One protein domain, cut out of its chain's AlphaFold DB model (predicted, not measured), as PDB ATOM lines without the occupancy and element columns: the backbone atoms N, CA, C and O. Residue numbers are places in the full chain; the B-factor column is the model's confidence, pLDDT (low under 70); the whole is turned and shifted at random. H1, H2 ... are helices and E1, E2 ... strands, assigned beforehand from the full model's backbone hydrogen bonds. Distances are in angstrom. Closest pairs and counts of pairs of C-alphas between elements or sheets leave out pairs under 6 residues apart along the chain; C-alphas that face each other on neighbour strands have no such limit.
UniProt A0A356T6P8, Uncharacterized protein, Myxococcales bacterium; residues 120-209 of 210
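Overview. This is residues 120 to 209 of the 210 residues of an uncharacterized protein of Myxococcales bacterium (UniProt A0A356T6P8). A strongly twisted four-stranded sheet has helices H1 and H2 over one face, making two layers; its other face is bare. The 90 printed residues run E1 E2 H1 E3 E4 H2, a mixed class; the sheet's order is E1 E2 E4 E3, antiparallel. It is compact, radius of gyration of the C-alphas 12.0 A, spanning 34 by 25 by 20 A.

Along the chain. E1, residues 127 to 133, begins at C-alpha (156.294, 260.595, 159.365). E2 is 136 to 141, H1 148 to 164 (23.9 A), E3 179 to 184, E4 187 to 192. H2, 195 to 208, 21.1 A, ends at C-alpha (159.627, 269.511, 155.798).

Arrangement. Within hydrogen-bond range are N 131 and O 138 in hairpin E1 and E2, 2.9 A, N 139 and O 188 between E2 and E4, 2.8 A, and N 180 and O 191 in hairpin E3 and E4, 2.7 A. H1 is over E3, height 9.2 A; the closest C-alphas are Ile 158 and Ala 179, 6.4 A. E2, H1, E3 form a split strand-helix-strand unit, E4 between the strands, its crossover right-handed. H2 is over E2, height 7.9 A; Gly 136 and Val 198 have the closest C-alphas, 5.3 A. H1 and H2 are apart. Every O i to N i+4 pair is within range in H1, 8 of 10 in H2.

Size, cuts and confidence. The printed part has no cut. Residues 165 to 178 make a long link. Residues 124 to 125 have pLDDT under 70.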
ATOM      1  N   ALA A 120     162.653 264.728 143.959       77.69
ATOM      2  CA  ALA A 120     161.509 264.645 144.861       77.69
ATOM      3  C   ALA A 120     161.963 264.572 146.328       77.69
ATOM      4  O   ALA A 120     162.870 263.827 146.671       77.69
ATOM      5  N   CYS A 121     161.307 265.314 147.227       76.69
ATOM      6  CA  CYS A 121     161.633 265.270 148.655       76.69
ATOM      7  C   CYS A 121     161.182 263.932 149.279       76.69
ATOM      8  O   CYS A 121     159.974 263.685 149.345       76.69
ATOM      9  N   PRO A 122     162.096 263.086 149.799       77.19
ATOM     10  CA  PRO A 122     161.723 261.782 150.350       77.19
ATOM     11  C   PRO A 122     161.107 261.856 151.757       77.19
ATOM     12  O   PRO A 122     160.559 260.867 152.233       77.19
ATOM     13  N   LEU A 123     161.175 263.010 152.433       70.88
ATOM     14  CA  LEU A 123     160.750 263.174 153.832       70.88
ATOM     15  C   LEU A 123     159.232 263.381 154.022       70.88
ATOM     16  O   LEU A 123     158.788 263.603 155.143       70.88
ATOM     17  N   LEU A 124     158.433 263.303 152.952       66.12
ATOM     18  CA  LEU A 124     156.987 263.574 152.971       66.12
ATOM     19  C   LEU A 124     156.101 262.341 153.248       66.12
ATOM     20  O   LEU A 124     154.881 262.436 153.128       66.12
ATOM     21  N   LEU A 125     156.676 261.183 153.581       68.25
ATOM     22  CA  LEU A 125     155.941 259.918 153.717       68.25
ATOM     23  C   LEU A 125     155.802 259.496 155.182       68.25
ATOM     24  O   LEU A 125     156.815 259.372 155.857       68.25
ATOM     25  N   ASP A 126     154.566 259.256 155.641       78.25
ATOM     26  CA  ASP A 126     154.177 258.565 156.891       78.25
ATOM     27  C   ASP A 126     155.016 258.878 158.146       78.25
ATOM     28  O   ASP A 126     155.228 258.030 159.017       78.25
ATOM     29  N   LEU A 127     155.504 260.114 158.244       86.25
ATOM     30  CA  LEU A 127     156.294 260.595 159.365       86.25
ATOM     31  C   LEU A 127     155.362 260.911 160.539       86.25
ATOM     32  O   LEU A 127     154.568 261.845 160.472       86.25
ATOM     33  N   GLU A 128     155.469 260.151 161.626       89.75
ATOM     34  CA  GLU A 128     154.627 260.343 162.813       89.75
ATOM     35  C   GLU A 128     155.215 261.370 163.775       89.75
ATOM     36  O   GLU A 128     154.491 262.105 164.451       89.75
ATOM     37  N   ARG A 129     156.546 261.382 163.902       90.81
ATOM     38  CA  ARG A 129     157.221 262.205 164.904       90.81
ATOM     39  C   ARG A 129     158.655 262.530 164.520       90.81
ATOM     40  O   ARG A 129     159.402 261.671 164.059       90.81
ATOM     41  N   VAL A 130     159.062 263.757 164.833       92.94
ATOM     42  CA  VAL A 130     160.453 264.217 164.770       92.94
ATOM     43  C   VAL A 130     160.906 264.654 166.157       92.94
ATOM     44  O   VAL A 130     160.220 265.419 166.832       92.94
ATOM     45  N   GLU A 131     162.080 264.192 166.576       94.50
ATOM     46  CA  GLU A 131     162.703 264.554 167.849       94.50
ATOM     47  C   GLU A 131     164.134 265.033 167.629       94.50
ATOM     48  O   GLU A 131     164.890 264.441 166.860       94.50
ATOM     49  N   ASP A 132     164.546 266.073 168.347       95.25
ATOM     50  CA  ASP A 132     165.950 266.467 168.364       95.25
ATOM     51  C   ASP A 132     166.768 265.439 169.153       95.25
ATOM     52  O   ASP A 132     166.437 265.087 170.287       95.25
ATOM     53  N   VAL A 133     167.895 265.017 168.588       95.12
ATOM     54  CA  VAL A 133     168.882 264.158 169.257       95.12
ATOM     55  C   VAL A 133     170.264 264.791 169.180       95.12
ATOM     56  O   VAL A 133     170.475 265.784 168.478       95.12
ATOM     57  N   ARG A 134     171.245 264.252 169.910       94.06
ATOM     58  CA  ARG A 134     172.630 264.728 169.795       94.06
ATOM     59  C   ARG A 134     173.094 264.595 168.338       94.06
ATOM     60  O   ARG A 134     173.020 263.510 167.778       94.06
ATOM     61  N   GLY A 135     173.564 265.696 167.753       93.50
ATOM     62  CA  GLY A 135     174.069 265.730 166.378       93.50
ATOM     63  C   GLY A 135     173.007 265.849 165.281       93.50
ATOM     64  O   GLY A 135     173.379 265.906 164.118       93.50
ATOM     65  N   GLY A 136     171.705 265.907 165.595       95.31
ATOM     66  CA  GLY A 136     170.681 266.078 164.558       95.31
ATOM     67  C   GLY A 136     169.262 265.785 165.024       95.31
ATOM     68  O   GLY A 136     168.826 266.316 166.053       95.31
ATOM     69  N   VAL A 137     168.558 264.954 164.256       95.12
ATOM     70  CA  VAL A 137     167.165 264.559 164.491       95.12
ATOM     71  C   VAL A 137     166.966 263.049 164.401       95.12
ATOM     72  O   VAL A 137     167.704 262.329 163.726       95.12
ATOM     73  N   ARG A 138     165.913 262.588 165.062       94.56
ATOM     74  CA  ARG A 138     165.359 261.247 164.953       94.56
ATOM     75  C   ARG A 138     163.941 261.354 164.413       94.56
ATOM     76  O   ARG A 138     163.116 262.064 164.980       94.56
ATOM     77  N   MET A 139     163.686 260.661 163.316       91.94
ATOM     78  CA  MET A 139     162.414 260.607 162.608       91.94
ATOM     79  C   MET A 139     161.801 259.230 162.838       91.94
ATOM     80  O   MET A 139     162.452 258.216 162.590       91.94
ATOM     81  N   VAL A 140     160.579 259.198 163.359       92.00
ATOM     82  CA  VAL A 140     159.811 257.972 163.598       92.00
ATOM     83  C   VAL A 140     158.715 257.904 162.548       92.00
ATOM     84  O   VAL A 140     157.878 258.805 162.477       92.00
ATOM     85  N   PHE A 141     158.746 256.851 161.742       90.12
ATOM     86  CA  PHE A 141     157.749 256.572 160.717       90.12
ATOM     87  C   PHE A 141     156.698 255.603 161.260       90.12
ATOM     88  O   PHE A 141     156.977 254.844 162.196       90.12
ATOM     89  N   ALA A 142     155.507 255.616 160.659       88.31
ATOM     90  CA  ALA A 142     154.461 254.651 160.975       88.31
ATOM     91  C   ALA A 142     154.974 253.211 160.823       88.31
ATOM     92  O   ALA A 142     155.835 252.924 159.990       88.31
ATOM     93  N   GLU A 143     154.458 252.290 161.634       77.62
ATOM     94  CA  GLU A 143     154.778 250.867 161.500       77.62
ATOM     95  C   GLU A 143     154.094 250.269 160.260       77.62
ATOM     96  O   GLU A 143     152.916 250.522 160.002       77.62
ATOM     97  N   GLY A 144     154.815 249.443 159.492       73.94
ATOM     98  CA  GLY A 144     154.269 248.713 158.338       73.94
ATOM     99  C   GLY A 144     154.819 249.077 156.947       73.94
ATOM    100  O   GLY A 144     154.962 248.153 156.142       73.94
ATOM    101  N   PRO A 145     155.163 250.338 156.619       73.38
ATOM    102  CA  PRO A 145     155.811 250.677 155.356       73.38
ATOM    103  C   PRO A 145     157.199 250.042 155.248       73.38
ATOM    104  O   PRO A 145     157.958 249.990 156.215       73.38
ATOM    105  N   ASN A 146     157.567 249.622 154.037       83.62
ATOM    106  CA  ASN A 146     158.964 249.340 153.733       83.62
ATOM    107  C   ASN A 146     159.723 250.674 153.634       83.62
ATOM    108  O   ASN A 146     159.475 251.447 152.707       83.62
ATOM    109  N   LEU A 147     160.637 250.934 154.573       87.25
ATOM    110  CA  LEU A 147     161.443 252.157 154.590       87.25
ATOM    111  C   LEU A 147     162.650 252.109 153.648       87.25
ATOM    112  O   LEU A 147     163.220 253.163 153.376       87.25
ATOM    113  N   ASP A 148     163.027 250.945 153.113       88.50
ATOM    114  CA  ASP A 148     164.221 250.812 152.270       88.50
ATOM    115  C   ASP A 148     164.239 251.794 151.085       88.50
ATOM    116  O   ASP A 148     165.259 252.461 150.896       88.50
ATOM    117  N   PRO A 149     163.140 251.996 150.321       87.00
ATOM    118  CA  PRO A 149     163.131 252.967 149.228       87.00
ATOM    119  C   PRO A 149     163.304 254.411 149.711       87.00
ATOM    120  O   PRO A 149     163.974 255.206 149.056       87.00
ATOM    121  N   VAL A 150     162.730 254.754 150.870       87.00
ATOM    122  CA  VAL A 150     162.847 256.092 151.472       87.00
ATOM    123  C   VAL A 150     164.283 256.340 151.910       87.00
ATOM    124  O   VAL A 150     164.860 257.381 151.609       87.00
ATOM    125  N   VAL A 151     164.888 255.361 152.577       90.12
ATOM    126  CA  VAL A 151     166.272 255.421 153.048       90.12
ATOM    127  C   VAL A 151     167.240 255.498 151.873       90.12
ATOM    128  O   VAL A 151     168.168 256.303 151.919       90.12
ATOM    129  N   GLN A 152     167.018 254.719 150.811       91.12
ATOM    130  CA  GLN A 152     167.828 254.794 149.593       91.12
ATOM    131  C   GLN A 152     167.752 256.188 148.964       91.12
ATOM    132  O   GLN A 152     168.771 256.757 148.580       91.12
ATOM    133  N   HIS A 153     166.554 256.776 148.922       90.88
ATOM    134  CA  HIS A 153     166.364 258.130 148.420       90.88
ATOM    135  C   HIS A 153     167.067 259.173 149.300       90.88
ATOM    136  O   HIS A 153     167.770 260.043 148.786       90.88
ATOM    137  N   ILE A 154     166.982 259.031 150.626       91.81
ATOM    138  CA  ILE A 154     167.712 259.882 151.572       91.81
ATOM    139  C   ILE A 154     169.228 259.798 151.340       91.81
ATOM    140  O   ILE A 154     169.892 260.832 151.278       91.81
ATOM    141  N   ARG A 155     169.778 258.585 151.190       93.19
ATOM    142  CA  ARG A 155     171.212 258.377 150.932       93.19
ATOM    143  C   ARG A 155     171.658 259.018 149.627       93.19
ATOM    144  O   ARG A 155     172.688 259.682 149.623       93.19
ATOM    145  N   CYS A 156     170.868 258.882 148.563       92.12
ATOM    146  CA  CYS A 156     171.174 259.522 147.288       92.12
ATOM    147  C   CYS A 156     171.241 261.052 147.414       92.12
ATOM    148  O   CYS A 156     172.195 261.647 146.928       92.12
ATOM    149  N   HIS A 157     170.307 261.698 148.124       91.44
ATOM    150  CA  HIS A 157     170.355 263.156 148.317       91.44
ATOM    151  C   HIS A 157     171.580 263.600 149.119       91.44
ATOM    152  O   HIS A 157     172.225 264.575 148.748       91.44
ATOM    153  N   ILE A 158     171.922 262.876 150.191       92.44
ATOM    154  CA  ILE A 158     173.129 263.156 150.980       92.44
ATOM    155  C   ILE A 158     174.381 263.021 150.102       92.44
ATOM    156  O   ILE A 158     175.272 263.867 150.159       92.44
ATOM    157  N   ALA A 159     174.451 261.974 149.277       92.50
ATOM    158  CA  ALA A 159     175.584 261.730 148.396       92.50
ATOM    159  C   ALA A 159     175.698 262.772 147.279       92.50
ATOM    160  O   ALA A 159     176.790 263.268 147.010       92.50
ATOM    161  N   PHE A 160     174.570 263.159 146.685       90.75
ATOM    162  CA  PHE A 160     174.507 264.230 145.701       90.75
ATOM    163  C   PHE A 160     174.965 265.558 146.305       90.75
ATOM    164  O   PHE A 160     175.803 266.232 145.715       90.75
ATOM    165  N   ALA A 161     174.469 265.912 147.495       90.19
ATOM    166  CA  ALA A 161     174.864 267.133 148.186       90.19
ATOM    167  C   ALA A 161     176.368 267.155 148.492       90.19
ATOM    168  O   ALA A 161     177.039 268.150 148.244       90.19
ATOM    169  N   ALA A 162     176.920 266.035 148.965       90.31
ATOM    170  CA  ALA A 162     178.351 265.922 149.232       90.31
ATOM    171  C   ALA A 162     179.203 266.054 147.955       90.31
ATOM    172  O   ALA A 162     180.275 266.647 147.985       90.31
ATOM    173  N   ALA A 163     178.740 265.513 146.824       92.44
ATOM    174  CA  ALA A 163     179.485 265.560 145.569       92.44
ATOM    175  C   ALA A 163     179.332 266.886 144.813       92.44
ATOM    176  O   ALA A 163     180.274 267.312 144.144       92.44
ATOM    177  N   ARG A 164     178.162 267.530 144.894       90.56
ATOM    178  CA  ARG A 164     177.773 268.637 144.004       90.56
ATOM    179  C   ARG A 164     177.348 269.921 144.711       90.56
ATOM    180  O   ARG A 164     177.141 270.917 144.028       90.56
ATOM    181  N   GLY A 165     177.239 269.912 146.034       87.94
ATOM    182  CA  GLY A 165     176.798 271.061 146.824       87.94
ATOM    183  C   GLY A 165     175.276 271.163 146.921       87.94
ATOM    184  O   GLY A 165     174.551 270.210 146.613       87.94
ATOM    185  N   ASP A 166     174.788 272.317 147.380       84.00
ATOM    186  CA  ASP A 166     173.374 272.561 147.683       84.00
ATOM    187  C   ASP A 166     172.664 273.580 146.786       84.00
ATOM    188  O   ASP A 166     171.497 273.889 147.041       84.00
ATOM    189  N   ASP A 167     173.305 274.018 145.699       75.75
ATOM    190  CA  ASP A 167     172.728 274.938 144.715       75.75
ATOM    191  C   ASP A 167     171.343 274.463 144.228       75.75
ATOM    192  O   ASP A 167     171.182 273.386 143.644       75.75
ATOM    193  N   GLY A 168     170.315 275.287 144.462       72.12
ATOM    194  CA  GLY A 168     168.919 275.002 144.114       72.12
ATOM    195  C   GLY A 168     168.178 274.060 145.075       72.12
ATOM    196  O   GLY A 168     167.011 273.743 144.829       72.12
ATOM    197  N   MET A 169     168.824 273.610 146.156       79.38
ATOM    198  CA  MET A 169     168.291 272.694 147.177       79.38
ATOM    199  C   MET A 169     168.556 273.193 148.611       79.38
ATOM    200  O   MET A 169     168.479 272.429 149.579       79.38
ATOM    201  N   GLU A 170     168.757 274.501 148.781       79.69
ATOM    202  CA  GLU A 170     169.203 275.187 150.009       79.69
ATOM    203  C   GLU A 170     168.181 275.106 151.157       79.69
ATOM    204  O   GLU A 170     168.421 275.509 152.294       79.69
ATOM    205  N   THR A 171     166.978 274.612 150.877       79.06
ATOM    206  CA  THR A 171     165.932 274.418 151.887       79.06
ATOM    207  C   THR A 171     165.804 272.966 152.332       79.06
ATOM    208  O   THR A 171     165.140 272.701 153.340       79.06
ATOM    209  N   CYS A 172     166.459 272.036 151.630       83.44
ATOM    210  CA  CYS A 172     166.331 270.611 151.871       83.44
ATOM    211  C   CYS A 172     167.228 270.145 153.015       83.44
ATOM    212  O   CYS A 172     168.429 270.410 153.029       83.44
ATOM    213  N   ALA A 173     166.657 269.429 153.987       82.81
ATOM    214  CA  ALA A 173     167.403 268.942 155.146       82.81
ATOM    215  C   ALA A 173     168.484 267.911 154.805       82.81
ATOM    216  O   ALA A 173     169.387 267.680 155.602       82.81
ATOM    217  N   LEU A 174     168.379 267.287 153.634       86.38
ATOM    218  CA  LEU A 174     169.318 266.272 153.167       86.38
ATOM    219  C   LEU A 174     170.553 266.867 152.484       86.38
ATOM    220  O   LEU A 174     171.520 266.152 152.265       86.38
ATOM    221  N   TYR A 175     170.520 268.171 152.202       85.12
ATOM    222  CA  TYR A 175     171.604 268.944 151.601       85.12
ATOM    223  C   TYR A 175     172.378 269.733 152.661       85.12
ATOM    224  O   TYR A 175     172.765 270.877 152.463       85.12
ATOM    225  N   VAL A 176     172.528 269.139 153.843       84.00
ATOM    226  CA  VAL A 176     173.324 269.709 154.926       84.00
ATOM    227  C   VAL A 176     174.670 269.003 154.951       84.00
ATOM    228  O   VAL A 176     174.734 267.772 154.969       84.00
ATOM    229  N   HIS A 177     175.744 269.780 154.990       81.31
ATOM    230  CA  HIS A 177     177.099 269.257 154.986       81.31
ATOM    231  C   HIS A 177     177.376 268.309 156.167       81.31
ATOM    232  O   HIS A 177     176.933 268.507 157.308       81.31
ATOM    233  N   GLY A 178     178.079 267.214 155.870       84.44
ATOM    234  CA  GLY A 178     178.363 266.141 156.829       84.44
ATOM    235  C   GLY A 178     177.141 265.322 157.269       84.44
ATOM    236  O   GLY A 178     177.258 264.531 158.211       84.44
ATOM    237  N   ALA A 179     175.976 265.489 156.628       89.44
ATOM    238  CA  ALA A 179     174.791 264.702 156.945       89.44
ATOM    239  C   ALA A 179     175.040 263.197 156.755       89.44
ATOM    240  O   ALA A 179     175.688 262.743 155.816       89.44
ATOM    241  N   ARG A 180     174.496 262.403 157.672       91.12
ATOM    242  CA  ARG A 180     174.552 260.944 157.687       91.12
ATOM    243  C   ARG A 180     173.200 260.402 158.091       91.12
ATOM    244  O   ARG A 180     172.524 260.970 158.947       91.12
ATOM    245  N   VAL A 181     172.847 259.264 157.511       93.62
ATOM    246  CA  VAL A 181     171.609 258.560 157.817       93.62
ATOM    247  C   VAL A 181     171.905 257.204 158.444       93.62
ATOM    248  O   VAL A 181     172.721 256.431 157.943       93.62
ATOM    249  N   ALA A 182     171.217 256.906 159.541       93.19
ATOM    250  CA  ALA A 182     171.191 255.593 160.170       93.19
ATOM    251  C   ALA A 182     169.740 255.141 160.339       93.19
ATOM    252  O   ALA A 182     168.853 255.967 160.545       93.19
ATOM    253  N   VAL A 183     169.505 253.834 160.260       91.88
ATOM    254  CA  VAL A 183     168.160 253.254 160.308       91.88
ATOM    255  C   VAL A 183     168.138 252.126 161.323       91.88
ATOM    256  O   VAL A 183     169.046 251.294 161.347       91.88
ATOM    257  N   GLN A 184     167.103 252.116 162.152       91.19
ATOM    258  CA  GLN A 184     166.797 251.044 163.085       91.19
ATOM    259  C   GLN A 184     165.280 250.861 163.117       91.19
ATOM    260  O   GLN A 184     164.570 251.755 163.569       91.19
ATOM    261  N   ASP A 185     164.795 249.719 162.630       89.88
ATOM    262  CA  ASP A 185     163.363 249.426 162.504       89.88
ATOM    263  C   ASP A 185     162.621 250.549 161.749       89.88
ATOM    264  O   ASP A 185     162.989 250.883 160.624       89.88
ATOM    265  N   ASN A 186     161.608 251.165 162.361       90.38
ATOM    266  CA  ASN A 186     160.841 252.283 161.803       90.38
ATOM    267  C   ASN A 186     161.435 253.672 162.125       90.38
ATOM    268  O   ASN A 186     160.757 254.696 162.009       90.38
ATOM    269  N   VAL A 187     162.691 253.724 162.572       91.88
ATOM    270  CA  VAL A 187     163.351 254.949 163.027       91.88
ATOM    271  C   VAL A 187     164.525 255.292 162.123       91.88
ATOM    272  O   VAL A 187     165.481 254.526 161.992       91.88
ATOM    273  N   VAL A 188     164.501 256.502 161.567       92.62
ATOM    274  CA  VAL A 188     165.596 257.068 160.775       92.62
ATOM    275  C   VAL A 188     166.247 258.196 161.565       92.62
ATOM    276  O   VAL A 188     165.600 259.165 161.955       92.62
ATOM    277  N   SER A 189     167.545 258.084 161.813       94.56
ATOM    278  CA  SER A 189     168.342 259.150 162.417       94.56
ATOM    279  C   SER A 189     169.105 259.882 161.329       94.56
ATOM    280  O   SER A 189     169.841 259.254 160.571       94.56
ATOM    281  N   LEU A 190     168.942 261.201 161.279       94.44
ATOM    282  CA  LEU A 190     169.687 262.085 160.394       94.44
ATOM    283  C   LEU A 190     170.570 262.980 161.265       94.44
ATOM    284  O   LEU A 190     170.062 263.769 162.069       94.44
ATOM    285  N   THR A 191     171.885 262.823 161.153       95.19
ATOM    286  CA  THR A 191     172.874 263.508 161.998       95.19
ATOM    287  C   THR A 191     173.997 264.110 161.170       95.19
ATOM    288  O   THR A 191     174.189 263.734 160.025       95.19
ATOM    289  N   THR A 192     174.756 265.034 161.749       91.00
ATOM    290  CA  THR A 192     176.002 265.558 161.182       91.00
ATOM    291  C   THR A 192     177.083 265.585 162.262       91.00
ATOM    292  O   THR A 192     176.785 265.751 163.450       91.00
ATOM    293  N   ASP A 193     178.338 265.366 161.872       87.25
ATOM    294  CA  ASP A 193     179.519 265.575 162.727       87.25
ATOM    295  C   ASP A 193     179.991 267.031 162.731       87.25
ATOM    296  O   ASP A 193     180.807 267.407 163.575       87.25
ATOM    297  N   ARG A 194     179.439 267.862 161.846       85.50
ATOM    298  CA  ARG A 194     179.690 269.299 161.789       85.50
ATOM    299  C   ARG A 194     178.771 270.015 162.777       85.50
ATOM    300  O   ARG A 194     177.580 270.218 162.525       85.50
ATOM    301  N   GLY A 195     179.304 270.351 163.950       86.75
ATOM    302  CA  GLY A 195     178.534 270.924 165.061       86.75
ATOM    303  C   GLY A 195     177.771 272.200 164.685       86.75
ATOM    304  O   GLY A 195     176.644 272.406 165.141       86.75
ATOM    305  N   GLU A 196     178.360 273.012 163.813       87.69
ATOM    306  CA  GLU A 196     177.813 274.236 163.229       87.69
ATOM    307  C   GLU A 196     176.540 274.000 162.399       87.69
ATOM    308  O   GLU A 196     175.640 274.841 162.413       87.69
ATOM    309  N   HIS A 197     176.394 272.826 161.779       90.12
ATOM    310  CA  HIS A 197     175.258 272.489 160.917       90.12
ATOM    311  C   HIS A 197     174.109 271.780 161.650       90.12
ATOM    312  O   HIS A 197     173.022 271.603 161.096       90.12
ATOM    313  N   VAL A 198     174.273 271.409 162.925       93.56
ATOM    314  CA  VAL A 198     173.235 270.678 163.684       93.56
ATOM    315  C   VAL A 198     171.939 271.488 163.821       93.56
ATOM    316  O   VAL A 198     170.840 270.937 163.714       93.56
ATOM    317  N   ALA A 199     172.042 272.792 164.091       92.56
ATOM    318  CA  ALA A 199     170.870 273.656 164.251       92.56
ATOM    319  C   ALA A 199     170.121 273.847 162.924       92.56
ATOM    320  O   ALA A 199     168.888 273.821 162.893       92.56
ATOM    321  N   GLU A 200     170.871 273.986 161.835       91.19
ATOM    322  CA  GLU A 200     170.345 274.069 160.481       91.19
ATOM    323  C   GLU A 200     169.617 272.785 160.082       91.19
ATOM    324  O   GLU A 200     168.460 272.852 159.665       91.19
ATOM    325  N   LEU A 201     170.242 271.625 160.304       91.75
ATOM    326  CA  LEU A 201     169.653 270.315 160.043       91.75
ATOM    327  C   LEU A 201     168.289 270.171 160.725       91.75
ATOM    328  O   LEU A 201     167.281 269.894 160.074       91.75
ATOM    329  N   ARG A 202     168.234 270.439 162.034       93.56
ATOM    330  CA  ARG A 202     166.984 270.399 162.813       93.56
ATOM    331  C   ARG A 202     165.936 271.361 162.265       93.56
ATOM    332  O   ARG A 202     164.761 271.012 162.179       93.56
ATOM    333  N   SER A 203     166.352 272.571 161.897       90.81
ATOM    334  CA  SER A 203     165.463 273.594 161.349       90.81
ATOM    335  C   SER A 203     164.867 273.173 160.003       90.81
ATOM    336  O   SER A 203     163.655 273.284 159.819       90.81
ATOM    337  N   ARG A 204     165.694 272.659 159.082       90.00
ATOM    338  CA  ARG A 204     165.264 272.203 157.754       90.00
ATOM    339  C   ARG A 204     164.308 271.009 157.869       90.00
ATOM    340  O   ARG A 204     163.233 271.069 157.281       90.00
ATOM    341  N   VAL A 205     164.613 270.001 158.698       89.50
ATOM    342  CA  VAL A 205     163.716 268.837 158.876       89.50
ATOM    343  C   VAL A 205     162.349 269.265 159.401       89.50
ATOM    344  O   VAL A 205     161.334 268.847 158.859       89.50
ATOM    345  N   ARG A 206     162.288 270.145 160.407       87.19
ATOM    346  CA  ARG A 206     161.004 270.610 160.961       87.19
ATOM    347  C   ARG A 206     160.141 271.387 159.970       87.19
ATOM    348  O   ARG A 206     158.933 271.420 160.149       87.19
ATOM    349  N   ARG A 207     160.738 272.035 158.967       85.38
ATOM    350  CA  ARG A 207     159.982 272.705 157.893       85.38
ATOM    351  C   ARG A 207     159.405 271.726 156.874       85.38
ATOM    352  O   ARG A 207     158.484 272.093 156.157       85.38
ATOM    353  N   GLN A 208     159.999 270.541 156.766       79.75
ATOM    354  CA  GLN A 208     159.627 269.511 155.798       79.75
ATOM    355  C   GLN A 208     158.753 268.417 156.413       79.75
ATOM    356  O   GLN A 208     158.047 267.730 155.682       79.75
ATOM    357  N   ALA A 209     158.794 268.265 157.738       75.81
ATOM    358  CA  ALA A 209     157.857 267.441 158.478       75.81
ATOM    359  C   ALA A 209     156.438 268.047 158.387       75.81
ATOM    360  O   ALA A 209     156.314 269.271 158.508       75.81
TER     361      ALA A 209